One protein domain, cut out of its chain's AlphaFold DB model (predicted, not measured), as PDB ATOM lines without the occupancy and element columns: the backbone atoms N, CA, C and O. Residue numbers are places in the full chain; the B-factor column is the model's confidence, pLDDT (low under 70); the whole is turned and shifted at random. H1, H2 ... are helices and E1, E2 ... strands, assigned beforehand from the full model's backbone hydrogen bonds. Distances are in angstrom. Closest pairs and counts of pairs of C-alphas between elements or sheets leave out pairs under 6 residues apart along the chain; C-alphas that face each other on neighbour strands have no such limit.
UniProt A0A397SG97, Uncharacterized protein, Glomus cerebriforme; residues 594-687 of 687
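This is residues 594 to 687 of the 687 residues of an uncharacterized protein of Glomus cerebriforme (UniProt A0A397SG97). A nearly flat wall of four strands has helix H3 over one face, along E4 and E3, and its other face is bare. H2 runs side by side with H3, away from the sheet, and H1 packs on H2. The printed part has 94 residues, in the order H1, E1, H2, E2, H3, E3, E4; the mixed sheet runs E1, E2, E4, E3, and the class is mixed, helices and strands. It is compact, with a radius of gyration of the C-alphas of 12.5 A and spans of 35 by 28 by 19 A.

E1, residues 610 to 614, is parallel to E2, residues 636 to 642, with N 613 and O 638 2.8 A apart. E2 is antiparallel to E4, residues 679 to 686, with N 639 and O 682 at 2.8 A. E4 forms a hairpin with E3, residues 667 to 672, with N 671 and O 683 at 2.8 A. H3, residues 649 to 663, is on the sheet at a height of 9.7 A, over E4 and E3, in two layers, a helix on one face of a sheet. E2, H3, E3 form a split strand-helix-strand unit, two strands running the same way with E4 between them, its crossover right-handed. H2, residues 620 to 629, is not on the sheet; E1, H2, E2 form a strand-helix-strand unit, parallel neighbours joined through a helix, also right-handed. H2 touches H3 at a shallow tilt of 3 degrees, the same way, the closest C-alphas being those of Phe 627 and Tyr 659, 6.8 A. H1, residues 596 to 601, touches H2 at a shallow tilt of 30 degrees, the closest C-alphas being those of Val 598 and Phe 626, 4.4 A. In H1, H2 and H3 every O i to N i+4 pair is within hydrogen-bond range.

H1 begins at C-alpha 596 (-10.686, -34.165, -38.676), and E4 ends at C-alpha 686 (1.276, -54.356, -31.675). From first to last C-alpha E4 is 22.8 A, H3 20.9 A and E2 20.4 A.

The C-alphas farthest apart, Glu 606 and Ser 676, are 36.3 A apart. The printed part has no cut and no long link. Its mean pLDDT is 86.0, with residues 594, 642 to 647 and 675 to 679 under 70.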
ATOM      1  N   PHE A 594     -10.904 -31.574 -32.936       69.88
ATOM      2  CA  PHE A 594     -10.118 -32.591 -33.643       69.88
ATOM      3  C   PHE A 594     -10.951 -33.627 -34.423       69.88
ATOM      4  O   PHE A 594     -10.448 -34.698 -34.773       69.88
ATOM      5  N   GLY A 595     -12.201 -33.310 -34.781       75.44
ATOM      6  CA  GLY A 595     -13.049 -34.172 -35.618       75.44
ATOM      7  C   GLY A 595     -12.464 -34.513 -37.000       75.44
ATOM      8  O   GLY A 595     -12.931 -35.440 -37.658       75.44
ATOM      9  N   PHE A 596     -11.403 -33.826 -37.441       87.94
ATOM     10  CA  PHE A 596     -10.686 -34.165 -38.676       87.94
ATOM     11  C   PHE A 596      -9.950 -35.510 -38.613       87.94
ATOM     12  O   PHE A 596      -9.599 -36.055 -39.659       87.94
ATOM     13  N   THR A 597      -9.701 -36.046 -37.415       90.50
ATOM     14  CA  THR A 597      -8.993 -37.322 -37.223       90.50
ATOM     15  C   THR A 597      -9.680 -38.480 -37.946       90.50
ATOM     16  O   THR A 597      -8.994 -39.302 -38.547       90.50
ATOM     17  N   VAL A 598     -11.014 -38.498 -37.997       92.62
ATOM     18  CA  VAL A 598     -11.792 -39.511 -38.732       92.62
ATOM     19  C   VAL A 598     -11.502 -39.470 -40.236       92.62
ATOM     20  O   VAL A 598     -11.288 -40.508 -40.858       92.62
ATOM     21  N   GLU A 599     -11.443 -38.278 -40.835       94.06
ATOM     22  CA  GLU A 599     -11.091 -38.131 -42.255       94.06
ATOM     23  C   GLU A 599      -9.611 -38.425 -42.508       94.06
ATOM     24  O   GLU A 599      -9.258 -39.016 -43.527       94.06
ATOM     25  N   MET A 600      -8.747 -38.073 -41.557       95.00
ATOM     26  CA  MET A 600      -7.324 -38.382 -41.627       95.00
ATOM     27  C   MET A 600      -7.072 -39.893 -41.641       95.00
ATOM     28  O   MET A 600      -6.265 -40.352 -42.444       95.00
ATOM     29  N   ALA A 601      -7.790 -40.670 -40.818       95.31
ATOM     30  CA  ALA A 601      -7.677 -42.130 -40.745       95.31
ATOM     31  C   ALA A 601      -7.842 -42.812 -42.114       95.31
ATOM     32  O   ALA A 601      -7.174 -43.803 -42.408       95.31
ATOM     33  N   LYS A 602      -8.692 -42.240 -42.979       94.88
ATOM     34  CA  LYS A 602      -8.984 -42.752 -44.325       94.88
ATOM     35  C   LYS A 602      -7.856 -42.521 -45.331       94.88
ATOM     36  O   LYS A 602      -7.859 -43.152 -46.384       94.88
ATOM     37  N   ILE A 603      -6.946 -41.589 -45.047       95.44
ATOM     38  CA  ILE A 603      -5.890 -41.145 -45.969       95.44
ATOM     39  C   ILE A 603      -4.479 -41.371 -45.416       95.44
ATOM     40  O   ILE A 603      -3.518 -40.865 -45.998       95.44
ATOM     41  N   LEU A 604      -4.347 -42.069 -44.283       96.38
ATOM     42  CA  LEU A 604      -3.043 -42.393 -43.714       96.38
ATOM     43  C   LEU A 604      -2.215 -43.218 -44.718       96.38
ATOM     44  O   LEU A 604      -2.775 -44.098 -45.379       96.38
ATOM     45  N   PRO A 605      -0.897 -42.971 -44.830       94.06
ATOM     46  CA  PRO A 605      -0.013 -43.785 -45.658       94.06
ATOM     47  C   PRO A 605      -0.022 -45.246 -45.204       94.06
ATOM     48  O   PRO A 605       0.131 -45.517 -44.017       94.06
ATOM     49  N   GLU A 606      -0.122 -46.193 -46.140       94.75
ATOM     50  CA  GLU A 606      -0.104 -47.633 -45.823       94.75
ATOM     51  C   GLU A 606       1.191 -48.076 -45.130       94.75
ATOM     52  O   GLU A 606       1.197 -49.044 -44.379       94.75
ATOM     53  N   SER A 607       2.291 -47.354 -45.355       95.06
ATOM     54  CA  SER A 607       3.577 -47.654 -44.732       95.06
ATOM     55  C   SER A 607       3.691 -47.193 -43.273       95.06
ATOM     56  O   SER A 607       4.709 -47.506 -42.648       95.06
ATOM     57  N   LEU A 608       2.697 -46.475 -42.735       97.12
ATOM     58  CA  LEU A 608       2.752 -45.850 -41.416       97.12
ATOM     59  C   LEU A 608       2.745 -46.894 -40.295       97.12
ATOM     60  O   LEU A 608       1.751 -47.567 -40.053       97.12
ATOM     61  N   ASP A 609       3.856 -46.969 -39.563       96.75
ATOM     62  CA  ASP A 609       4.039 -47.898 -38.449       96.75
ATOM     63  C   ASP A 609       3.698 -47.238 -37.100       96.75
ATOM     64  O   ASP A 609       3.245 -47.904 -36.172       96.75
ATOM     65  N   THR A 610       3.951 -45.933 -36.947       98.06
ATOM     66  CA  THR A 610       3.792 -45.202 -35.678       98.06
ATOM     67  C   THR A 610       2.970 -43.931 -35.849       98.06
ATOM     68  O   THR A 610       3.344 -43.046 -36.621       98.06
ATOM     69  N   LEU A 611       1.910 -43.798 -35.052       97.25
ATOM     70  CA  LEU A 611       1.103 -42.586 -34.956       97.25
ATOM     71  C   LEU A 611       1.077 -42.065 -33.518       97.25
ATOM     72  O   LEU A 611       0.754 -42.797 -32.584       97.25
ATOM     73  N   GLU A 612       1.417 -40.792 -33.339       95.50
ATOM     74  CA  GLU A 612       1.435 -40.138 -32.033       95.50
ATOM     75  C   GLU A 612       0.562 -38.878 -32.063       95.50
ATOM     76  O   GLU A 612       0.779 -37.972 -32.867       95.50
ATOM     77  N   PHE A 613      -0.400 -38.814 -31.152       91.19
ATOM     78  CA  PHE A 613      -1.199 -37.640 -30.839       91.19
ATOM     79  C   PHE A 613      -0.767 -37.118 -29.472       91.19
ATOM     80  O   PHE A 613      -1.036 -37.733 -28.444       91.19
ATOM     81  N   ILE A 614      -0.031 -36.009 -29.466       87.44
ATOM     82  CA  ILE A 614       0.604 -35.459 -28.266       87.44
ATOM     83  C   ILE A 614      -0.157 -34.209 -27.822       87.44
ATOM     84  O   ILE A 614      -0.381 -33.292 -28.612       87.44
ATOM     85  N   HIS A 615      -0.566 -34.179 -26.558       81.38
ATOM     86  CA  HIS A 615      -1.421 -33.151 -25.957       81.38
ATOM     87  C   HIS A 615      -2.764 -32.922 -26.679       81.38
ATOM     88  O   HIS A 615      -3.427 -31.912 -26.439       81.38
ATOM     89  N   MET A 616      -3.196 -33.834 -27.557       80.38
ATOM     90  CA  MET A 616      -4.430 -33.696 -28.337       80.38
ATOM     91  C   MET A 616      -5.638 -34.196 -27.549       80.38
ATOM     92  O   MET A 616      -5.614 -35.295 -27.006       80.38
ATOM     93  N   VAL A 617      -6.719 -33.417 -27.549       75.56
ATOM     94  CA  VAL A 617      -7.985 -33.795 -26.909       75.56
ATOM     95  C   VAL A 617      -8.907 -34.398 -27.966       75.56
ATOM     96  O   VAL A 617      -9.385 -33.691 -28.852       75.56
ATOM     97  N   LEU A 618      -9.150 -35.706 -27.891       77.81
ATOM     98  CA  LEU A 618     -10.078 -36.415 -28.775       77.81
ATOM     99  C   LEU A 618     -11.305 -36.845 -27.974       77.81
ATOM    100  O   LEU A 618     -11.159 -37.412 -26.898       77.81
ATOM    101  N   SER A 619     -12.507 -36.603 -28.501       80.06
ATOM    102  CA  SER A 619     -13.711 -37.215 -27.933       80.06
ATOM    103  C   SER A 619     -13.710 -38.721 -28.186       80.06
ATOM    104  O   SER A 619     -13.186 -39.170 -29.211       80.06
ATOM    105  N   ASP A 620     -14.394 -39.483 -27.332       81.38
ATOM    106  CA  ASP A 620     -14.594 -40.925 -27.531       81.38
ATOM    107  C   ASP A 620     -15.147 -41.216 -28.929       81.38
ATOM    108  O   ASP A 620     -14.617 -42.050 -29.654       81.38
ATOM    109  N   SER A 621     -16.145 -40.447 -29.376       85.25
ATOM    110  CA  SER A 621     -16.721 -40.572 -30.719       85.25
ATOM    111  C   SER A 621     -15.710 -40.348 -31.850       85.25
ATOM    112  O   SER A 621     -15.768 -41.040 -32.866       85.25
ATOM    113  N   SER A 622     -14.769 -39.414 -31.683       85.62
ATOM    114  CA  SER A 622     -13.725 -39.145 -32.679       85.62
ATOM    115  C   SER A 622     -12.700 -40.271 -32.711       85.62
ATOM    116  O   SER A 622     -12.257 -40.663 -33.785       85.62
ATOM    117  N   LEU A 623     -12.350 -40.819 -31.546       86.81
ATOM    118  CA  LEU A 623     -11.414 -41.930 -31.441       86.81
ATOM    119  C   LEU A 623     -12.012 -43.237 -31.982       86.81
ATOM    120  O   LEU A 623     -11.347 -43.945 -32.737       86.81
ATOM    121  N   ILE A 624     -13.278 -43.520 -31.659       89.62
ATOM    122  CA  ILE A 624     -14.046 -44.632 -32.236       89.62
ATOM    123  C   ILE A 624     -14.070 -44.492 -33.758       89.62
ATOM    124  O   ILE A 624     -13.638 -45.392 -34.473       89.62
ATOM    125  N   GLY A 625     -14.488 -43.322 -34.254       91.88
ATOM    126  CA  GLY A 625     -14.529 -43.042 -35.685       91.88
ATOM    127  C   GLY A 625     -13.157 -43.152 -36.353       91.88
ATOM    128  O   GLY A 625     -13.070 -43.634 -37.480       91.88
ATOM    129  N   PHE A 626     -12.082 -42.749 -35.672       93.56
ATOM    130  CA  PHE A 626     -10.716 -42.908 -36.161       93.56
ATOM    131  C   PHE A 626     -10.377 -44.388 -36.378       93.56
ATOM    132  O   PHE A 626     -10.006 -44.756 -37.491       93.56
ATOM    133  N   PHE A 627     -10.538 -45.241 -35.361       93.44
ATOM    134  CA  PHE A 627     -10.191 -46.662 -35.472       93.44
ATOM    135  C   PHE A 627     -11.095 -47.413 -36.452       93.44
ATOM    136  O   PHE A 627     -10.578 -48.177 -37.263       93.44
ATOM    137  N   ASP A 628     -12.398 -47.117 -36.469       92.94
ATOM    138  CA  ASP A 628     -13.349 -47.708 -37.421       92.94
ATOM    139  C   ASP A 628     -12.993 -47.385 -38.889       92.94
ATOM    140  O   ASP A 628     -13.347 -48.129 -39.803       92.94
ATOM    141  N   ASN A 629     -12.283 -46.278 -39.138       94.56
ATOM    142  CA  ASN A 629     -11.852 -45.864 -40.476       94.56
ATOM    143  C   ASN A 629     -10.360 -46.122 -40.755       94.56
ATOM    144  O   ASN A 629      -9.913 -45.929 -41.890       94.56
ATOM    145  N   CYS A 630      -9.582 -46.556 -39.759       94.88
ATOM    146  CA  CYS A 630      -8.143 -46.756 -39.889       94.88
ATOM    147  C   CYS A 630      -7.847 -48.053 -40.655       94.88
ATOM    148  O   CYS A 630      -7.971 -49.175 -40.152       94.88
ATOM    149  N   LYS A 631      -7.437 -47.908 -41.917       91.88
ATOM    150  CA  LYS A 631      -7.099 -49.058 -42.770       91.88
ATOM    151  C   LYS A 631      -5.685 -49.578 -42.548       91.88
ATOM    152  O   LYS A 631      -5.468 -50.767 -42.751       91.88
ATOM    153  N   VAL A 632      -4.784 -48.718 -42.088       94.19
ATOM    154  CA  VAL A 632      -3.375 -49.037 -41.845       94.19
ATOM    155  C   VAL A 632      -3.231 -49.972 -40.643       94.19
ATOM    156  O   VAL A 632      -4.031 -49.893 -39.710       94.19
ATOM    157  N   GLU A 633      -2.229 -50.848 -40.676       93.75
ATOM    158  CA  GLU A 633      -1.816 -51.723 -39.572       93.75
ATOM    159  C   GLU A 633      -0.748 -51.011 -38.732       93.75
ATOM    160  O   GLU A 633       0.452 -51.109 -38.984       93.75
ATOM    161  N   LEU A 634      -1.189 -50.223 -37.749       95.44
ATOM    162  CA  LEU A 634      -0.273 -49.475 -36.889       95.44
ATOM    163  C   LEU A 634       0.468 -50.430 -35.949       95.44
ATOM    164  O   LEU A 634      -0.157 -51.169 -35.201       95.44
ATOM    165  N   LYS A 635       1.798 -50.339 -35.894       96.44
ATOM    166  CA  LYS A 635       2.615 -51.049 -34.892       96.44
ATOM    167  C   LYS A 635       2.669 -50.320 -33.559       96.44
ATOM    168  O   LYS A 635       2.874 -50.942 -32.521       96.44
ATOM    169  N   LYS A 636       2.507 -48.995 -33.571       97.06
ATOM    170  CA  LYS A 636       2.477 -48.171 -32.364       97.06
ATOM    171  C   LYS A 636       1.466 -47.040 -32.486       97.06
ATOM    172  O   LYS A 636       1.498 -46.272 -33.449       97.06
ATOM    173  N   PHE A 637       0.640 -46.884 -31.458       95.44
ATOM    174  CA  PHE A 637      -0.232 -45.727 -31.296       95.44
ATOM    175  C   PHE A 637      -0.020 -45.111 -29.914       95.44
ATOM    176  O   PHE A 637      -0.052 -45.811 -28.902       95.44
ATOM    177  N   ARG A 638       0.218 -43.796 -29.876       92.56
ATOM    178  CA  ARG A 638       0.355 -43.025 -28.636       92.56
ATOM    179  C   ARG A 638      -0.650 -41.885 -28.631       92.56
ATOM    180  O   ARG A 638      -0.674 -41.096 -29.570       92.56
ATOM    181  N   LEU A 639      -1.408 -41.763 -27.554       88.62
ATOM    182  CA  LEU A 639      -2.294 -40.644 -27.277       88.62
ATOM    183  C   LEU A 639      -1.943 -40.085 -25.898       88.62
ATOM    184  O   LEU A 639      -2.016 -40.795 -24.904       88.62
ATOM    185  N   ASN A 640      -1.545 -38.820 -25.840       81.88
ATOM    186  CA  ASN A 640      -1.303 -38.087 -24.601       81.88
ATOM    187  C   ASN A 640      -2.203 -36.847 -24.601       81.88
ATOM    188  O   ASN A 640      -2.275 -36.153 -25.618       81.88
ATOM    189  N   PHE A 641      -2.870 -36.561 -23.486       75.88
ATOM    190  CA  PHE A 641      -3.682 -35.359 -23.317       75.88
ATOM    191  C   PHE A 641      -3.458 -34.709 -21.952       75.88
ATOM    192  O   PHE A 641      -3.061 -35.352 -20.983       75.88
ATOM    193  N   HIS A 642      -3.714 -33.403 -21.923       63.41
ATOM    194  CA  HIS A 642      -3.570 -32.535 -20.761       63.41
ATOM    195  C   HIS A 642      -4.941 -31.916 -20.442       63.41
ATOM    196  O   HIS A 642      -5.545 -31.325 -21.346       63.41
ATOM    197  N   GLY A 643      -5.426 -32.065 -19.202       60.59
ATOM    198  CA  GLY A 643      -6.678 -31.469 -18.697       60.59
ATOM    199  C   GLY A 643      -7.765 -32.464 -18.247       60.59
ATOM    200  O   GLY A 643      -7.622 -33.672 -18.422       60.59
ATOM    201  N   ASP A 644      -8.875 -31.930 -17.714       52.78
ATOM    202  CA  ASP A 644      -9.985 -32.631 -17.019       52.78
ATOM    203  C   ASP A 644     -10.877 -33.537 -17.900       52.78
ATOM    204  O   ASP A 644     -12.003 -33.889 -17.539       52.78
ATOM    205  N   HIS A 645     -10.420 -33.917 -19.094       59.19
ATOM    206  CA  HIS A 645     -11.190 -34.812 -19.949       59.19
ATOM    207  C   HIS A 645     -11.040 -36.260 -19.484       59.19
ATOM    208  O   HIS A 645     -10.025 -36.904 -19.718       59.19
ATOM    209  N   HIS A 646     -12.088 -36.805 -18.871       59.53
ATOM    210  CA  HIS A 646     -12.168 -38.230 -18.571       59.53
ATOM    211  C   HIS A 646     -12.414 -39.025 -19.858       59.53
ATOM    212  O   HIS A 646     -13.550 -39.148 -20.310       59.53
ATOM    213  N   LEU A 647     -11.349 -39.557 -20.462       64.69
ATOM    214  CA  LEU A 647     -11.483 -40.636 -21.439       64.69
ATOM    215  C   LEU A 647     -11.776 -41.931 -20.670       64.69
ATOM    216  O   LEU A 647     -11.000 -42.308 -19.787       64.69
ATOM    217  N   ASP A 648     -12.869 -42.624 -20.985       74.69
ATOM    218  CA  ASP A 648     -13.195 -43.883 -20.313       74.69
ATOM    219  C   ASP A 648     -12.183 -44.975 -20.718       74.69
ATOM    220  O   ASP A 648     -12.113 -45.416 -21.869       74.69
ATOM    221  N   ARG A 649     -11.382 -45.437 -19.749       77.00
ATOM    222  CA  ARG A 649     -10.373 -46.490 -19.949       77.00
ATOM    223  C   ARG A 649     -10.971 -47.785 -20.478       77.00
ATOM    224  O   ARG A 649     -10.298 -48.495 -21.224       77.00
ATOM    225  N   VAL A 650     -12.187 -48.122 -20.054       81.06
ATOM    226  CA  VAL A 650     -12.883 -49.338 -20.477       81.06
ATOM    227  C   VAL A 650     -13.240 -49.218 -21.951       81.06
ATOM    228  O   VAL A 650     -12.992 -50.152 -22.714       81.06
ATOM    229  N   VAL A 651     -13.723 -48.044 -22.370       81.94
ATOM    230  CA  VAL A 651     -13.986 -47.739 -23.782       81.94
ATOM    231  C   VAL A 651     -12.693 -47.825 -24.588       81.94
ATOM    232  O   VAL A 651     -12.650 -48.538 -25.588       81.94
ATOM    233  N   TYR A 652     -11.613 -47.183 -24.135       83.06
ATOM    234  CA  TYR A 652     -10.328 -47.214 -24.839       83.06
ATOM    235  C   TYR A 652      -9.768 -48.633 -24.974       83.06
ATOM    236  O   TYR A 652      -9.415 -49.063 -26.069       83.06
ATOM    237  N   ARG A 653      -9.727 -49.394 -23.874       87.44
ATOM    238  CA  ARG A 653      -9.273 -50.789 -23.882       87.44
ATOM    239  C   ARG A 653     -10.105 -51.628 -24.849       87.44
ATOM    240  O   ARG A 653      -9.528 -52.324 -25.679       87.44
ATOM    241  N   GLY A 654     -11.431 -51.505 -24.791       90.06
ATOM    242  CA  GLY A 654     -12.334 -52.198 -25.708       90.06
ATOM    243  C   GLY A 654     -12.086 -51.836 -27.175       90.06
ATOM    244  O   GLY A 654     -12.146 -52.709 -28.038       90.06
ATOM    245  N   LEU A 655     -11.746 -50.575 -27.470       90.00
ATOM    246  CA  LEU A 655     -11.394 -50.135 -28.825       90.00
ATOM    247  C   LEU A 655     -10.081 -50.736 -29.315       90.00
ATOM    248  O   LEU A 655     -10.024 -51.217 -30.445       90.00
ATOM    249  N   ILE A 656      -9.049 -50.742 -28.472       91.75
ATOM    250  CA  ILE A 656      -7.758 -51.346 -28.806       91.75
ATOM    251  C   ILE A 656      -7.910 -52.850 -29.043       91.75
ATOM    252  O   ILE A 656      -7.422 -53.356 -30.048       91.75
ATOM    253  N   GLU A 657      -8.634 -53.559 -28.175       93.00
ATOM    254  CA  GLU A 657      -8.899 -54.995 -28.326       93.00
ATOM    255  C   GLU A 657      -9.710 -55.302 -29.596       93.00
ATOM    256  O   GLU A 657      -9.390 -56.246 -30.326       93.00
ATOM    257  N   LYS A 658     -10.727 -54.482 -29.901       94.00
ATOM    258  CA  LYS A 658     -11.501 -54.575 -31.146       94.00
ATOM    259  C   LYS A 658     -10.595 -54.394 -32.366       94.00
ATOM    260  O   LYS A 658     -10.589 -55.260 -33.238       94.00
ATOM    261  N   TYR A 659      -9.809 -53.319 -32.404       92.44
ATOM    262  CA  TYR A 659      -8.894 -53.023 -33.508       92.44
ATOM    263  C   TYR A 659      -7.846 -54.132 -33.693       92.44
ATOM    264  O   TYR A 659      -7.648 -54.608 -34.809       92.44
ATOM    265  N   SER A 660      -7.249 -54.629 -32.602       93.06
ATOM    266  CA  SER A 660      -6.332 -55.779 -32.625       93.06
ATOM    267  C   SER A 660      -6.958 -57.013 -33.260       93.06
ATOM    268  O   SER A 660      -6.342 -57.656 -34.108       93.06
ATOM    269  N   LYS A 661      -8.200 -57.334 -32.887       93.94
ATOM    270  CA  LYS A 661      -8.913 -58.488 -33.435       93.94
ATOM    271  C   LYS A 661      -9.236 -58.312 -34.919       93.94
ATOM    272  O   LYS A 661      -9.074 -59.258 -35.684       93.94
ATOM    273  N   GLU A 662      -9.684 -57.127 -35.323       92.88
ATOM    274  CA  GLU A 662     -10.016 -56.815 -36.720       92.88
ATOM    275  C   GLU A 662      -8.790 -56.871 -37.637       92.88
ATOM    276  O   GLU A 662      -8.896 -57.346 -38.767       92.88
ATOM    277  N   LYS A 663      -7.626 -56.436 -37.142       91.62
ATOM    278  CA  LYS A 663      -6.353 -56.464 -37.877       91.62
ATOM    279  C   LYS A 663      -5.547 -57.750 -37.700       91.62
ATOM    280  O   LYS A 663      -4.522 -57.900 -38.345       91.62
ATOM    281  N   GLN A 664      -6.009 -58.683 -36.866       93.25
ATOM    282  CA  GLN A 664      -5.293 -59.925 -36.538       93.25
ATOM    283  C   GLN A 664      -3.900 -59.683 -35.925       93.25
ATOM    284  O   GLN A 664      -2.966 -60.439 -36.172       93.25
ATOM    285  N   MET A 665      -3.778 -58.641 -35.101       93.75
ATOM    286  CA  MET A 665      -2.525 -58.216 -34.469       93.75
ATOM    287  C   MET A 665      -2.512 -58.562 -32.980       93.75
ATOM    288  O   MET A 665      -3.549 -58.525 -32.308       93.75
ATOM    289  N   VAL A 666      -1.330 -58.842 -32.433       93.88
ATOM    290  CA  VAL A 666      -1.154 -59.163 -31.010       93.88
ATOM    291  C   VAL A 666      -0.692 -57.925 -30.253       93.88
ATOM    292  O   VAL A 666       0.306 -57.307 -30.610       93.88
ATOM    293  N   ILE A 667      -1.386 -57.570 -29.169       95.25
ATOM    294  CA  ILE A 667      -0.945 -56.496 -28.270       95.25
ATOM    295  C   ILE A 667       0.296 -56.979 -27.514       95.25
ATOM    296  O   ILE A 667       0.230 -57.945 -26.755       95.25
ATOM    297  N   LYS A 668       1.425 -56.300 -27.714       94.88
ATOM    298  CA  LYS A 668       2.684 -56.572 -27.006       94.88
ATOM    299  C   LYS A 668       2.829 -55.760 -25.743       94.88
ATOM    300  O   LYS A 668       3.377 -56.239 -24.758       94.88
ATOM    301  N   GLU A 669       2.345 -54.531 -25.791       93.06
ATOM    302  CA  GLU A 669       2.447 -53.590 -24.693       93.06
ATOM    303  C   GLU A 669       1.219 -52.690 -24.722       93.06
ATOM    304  O   GLU A 669       0.849 -52.180 -25.781       93.06
ATOM    305  N   LEU A 670       0.592 -52.502 -23.566       90.62
ATOM    306  CA  LEU A 670      -0.486 -51.545 -23.369       90.62
ATOM    307  C   LEU A 670      -0.242 -50.827 -22.046       90.62
ATOM    308  O   LEU A 670      -0.418 -51.410 -20.977       90.62
ATOM    309  N   VAL A 671       0.159 -49.563 -22.137       87.75
ATOM    310  CA  VAL A 671       0.406 -48.681 -20.996       87.75
ATOM    311  C   VAL A 671      -0.701 -47.637 -20.938       87.75
ATOM    312  O   VAL A 671      -1.027 -47.002 -21.943       87.75
ATOM    313  N   MET A 672      -1.283 -47.477 -19.751       83.94
ATOM    314  CA  MET A 672      -2.321 -46.492 -19.461       83.94
ATOM    315  C   MET A 672      -1.950 -45.793 -18.147       83.94
ATOM    316  O   MET A 672      -1.918 -46.460 -17.112       83.94
ATOM    317  N   SER A 673      -1.675 -44.483 -18.172       78.94
ATOM    318  CA  SER A 673      -1.398 -43.696 -16.951       78.94
ATOM    319  C   SER A 673      -2.522 -43.858 -15.926       78.94
ATOM    320  O   SER A 673      -3.652 -44.036 -16.362       78.94
ATOM    321  N   PRO A 674      -2.294 -43.779 -14.602       71.69
ATOM    322  CA  PRO A 674      -3.351 -43.812 -13.574       71.69
ATOM    323  C   PRO A 674      -4.282 -42.584 -13.622       71.69
ATOM    324  O   PRO A 674      -3.930 -41.573 -14.220       71.69
ATOM    325  N   ASP A 675      -5.488 -42.672 -13.036       65.06
ATOM    326  CA  ASP A 675      -6.516 -41.604 -13.132       65.06
ATOM    327  C   ASP A 675      -6.095 -40.325 -12.408       65.06
ATOM    328  O   ASP A 675      -6.557 -39.236 -12.726       65.06
ATOM    329  N   SER A 676      -5.178 -40.465 -11.456       62.69
ATOM    330  CA  SER A 676      -4.553 -39.372 -10.722       62.69
ATOM    331  C   SER A 676      -3.406 -38.698 -11.483       62.69
ATOM    332  O   SER A 676      -2.793 -37.779 -10.947       62.69
ATOM    333  N   ALA A 677      -3.046 -39.170 -12.683       63.16
ATOM    334  CA  ALA A 677      -1.945 -38.586 -13.435       63.16
ATOM    335  C   ALA A 677      -2.361 -37.230 -14.037       63.16
ATOM    336  O   ALA A 677      -3.383 -37.160 -14.718       63.16
ATOM    337  N   PRO A 678      -1.544 -36.169 -13.890       59.72
ATOM    338  CA  PRO A 678      -1.829 -34.858 -14.484       59.72
ATOM    339  C   PRO A 678      -1.807 -34.886 -16.023       59.72
ATOM    340  O   PRO A 678      -2.359 -34.005 -16.679       59.72
ATOM    341  N   ASN A 679      -1.166 -35.908 -16.598       66.75
ATOM    342  CA  ASN A 679      -1.160 -36.212 -18.020       66.75
ATOM    343  C   ASN A 679      -1.568 -37.669 -18.212       66.75
ATOM    344  O   ASN A 679      -0.830 -38.594 -17.852       66.75
ATOM    345  N   LEU A 680      -2.738 -37.876 -18.802       72.06
ATOM    346  CA  LEU A 680      -3.194 -39.205 -19.166       72.06
ATOM    347  C   LEU A 680      -2.502 -39.613 -20.470       72.06
ATOM    348  O   LEU A 680      -2.620 -38.955 -21.508       72.06
ATOM    349  N   GLU A 681      -1.731 -40.694 -20.394       81.31
ATOM    350  CA  GLU A 681      -1.026 -41.285 -21.521       81.31
ATOM    351  C   GLU A 681      -1.579 -42.678 -21.806       81.31
ATOM    352  O   GLU A 681      -1.684 -43.530 -20.923       81.31
ATOM    353  N   PHE A 682      -1.892 -42.901 -23.075       85.06
ATOM    354  CA  PHE A 682      -2.222 -44.194 -23.637       85.06
ATOM    355  C   PHE A 682      -1.193 -44.539 -24.700       85.06
ATOM    356  O   PHE A 682      -1.006 -43.808 -25.675       85.06
ATOM    357  N   ASN A 683      -0.516 -45.660 -24.516       90.12
ATOM    358  CA  ASN A 683       0.492 -46.140 -25.442       90.12
ATOM    359  C   ASN A 683       0.267 -47.627 -25.671       90.12
ATOM    360  O   ASN A 683       0.197 -48.410 -24.726       90.12
ATOM    361  N   VAL A 684       0.150 -48.007 -26.933       93.62
ATOM    362  CA  VAL A 684      -0.037 -49.392 -27.335       93.62
ATOM    363  C   VAL A 684       0.962 -49.756 -28.421       93.62
ATOM    364  O   VAL A 684       1.228 -48.972 -29.339       93.62
ATOM    365  N   LYS A 685       1.519 -50.961 -28.296       95.38
ATOM    366  CA  LYS A 685       2.364 -51.596 -29.304       95.38
ATOM    367  C   LYS A 685       1.752 -52.918 -29.735       95.38
ATOM    368  O   LYS A 685       1.339 -53.721 -28.896       95.38
ATOM    369  N   TRP A 686       1.768 -53.147 -31.036       95.81
ATOM    370  CA  TRP A 686       1.276 -54.356 -31.675       95.81
ATOM    371  C   TRP A 686       2.390 -55.065 -32.451       95.81
ATOM    372  O   TRP A 686       3.356 -54.424 -32.872       95.81
ATOM    373  N   GLU A 687       2.226 -56.374 -32.647       89.12
ATOM    374  CA  GLU A 687       2.989 -57.208 -33.591       89.12
ATOM    375  C   GLU A 687       2.057 -57.944 -34.551       89.12
ATOM    376  O   GLU A 687       0.970 -58.383 -34.093       89.12
TER     377      GLU A 687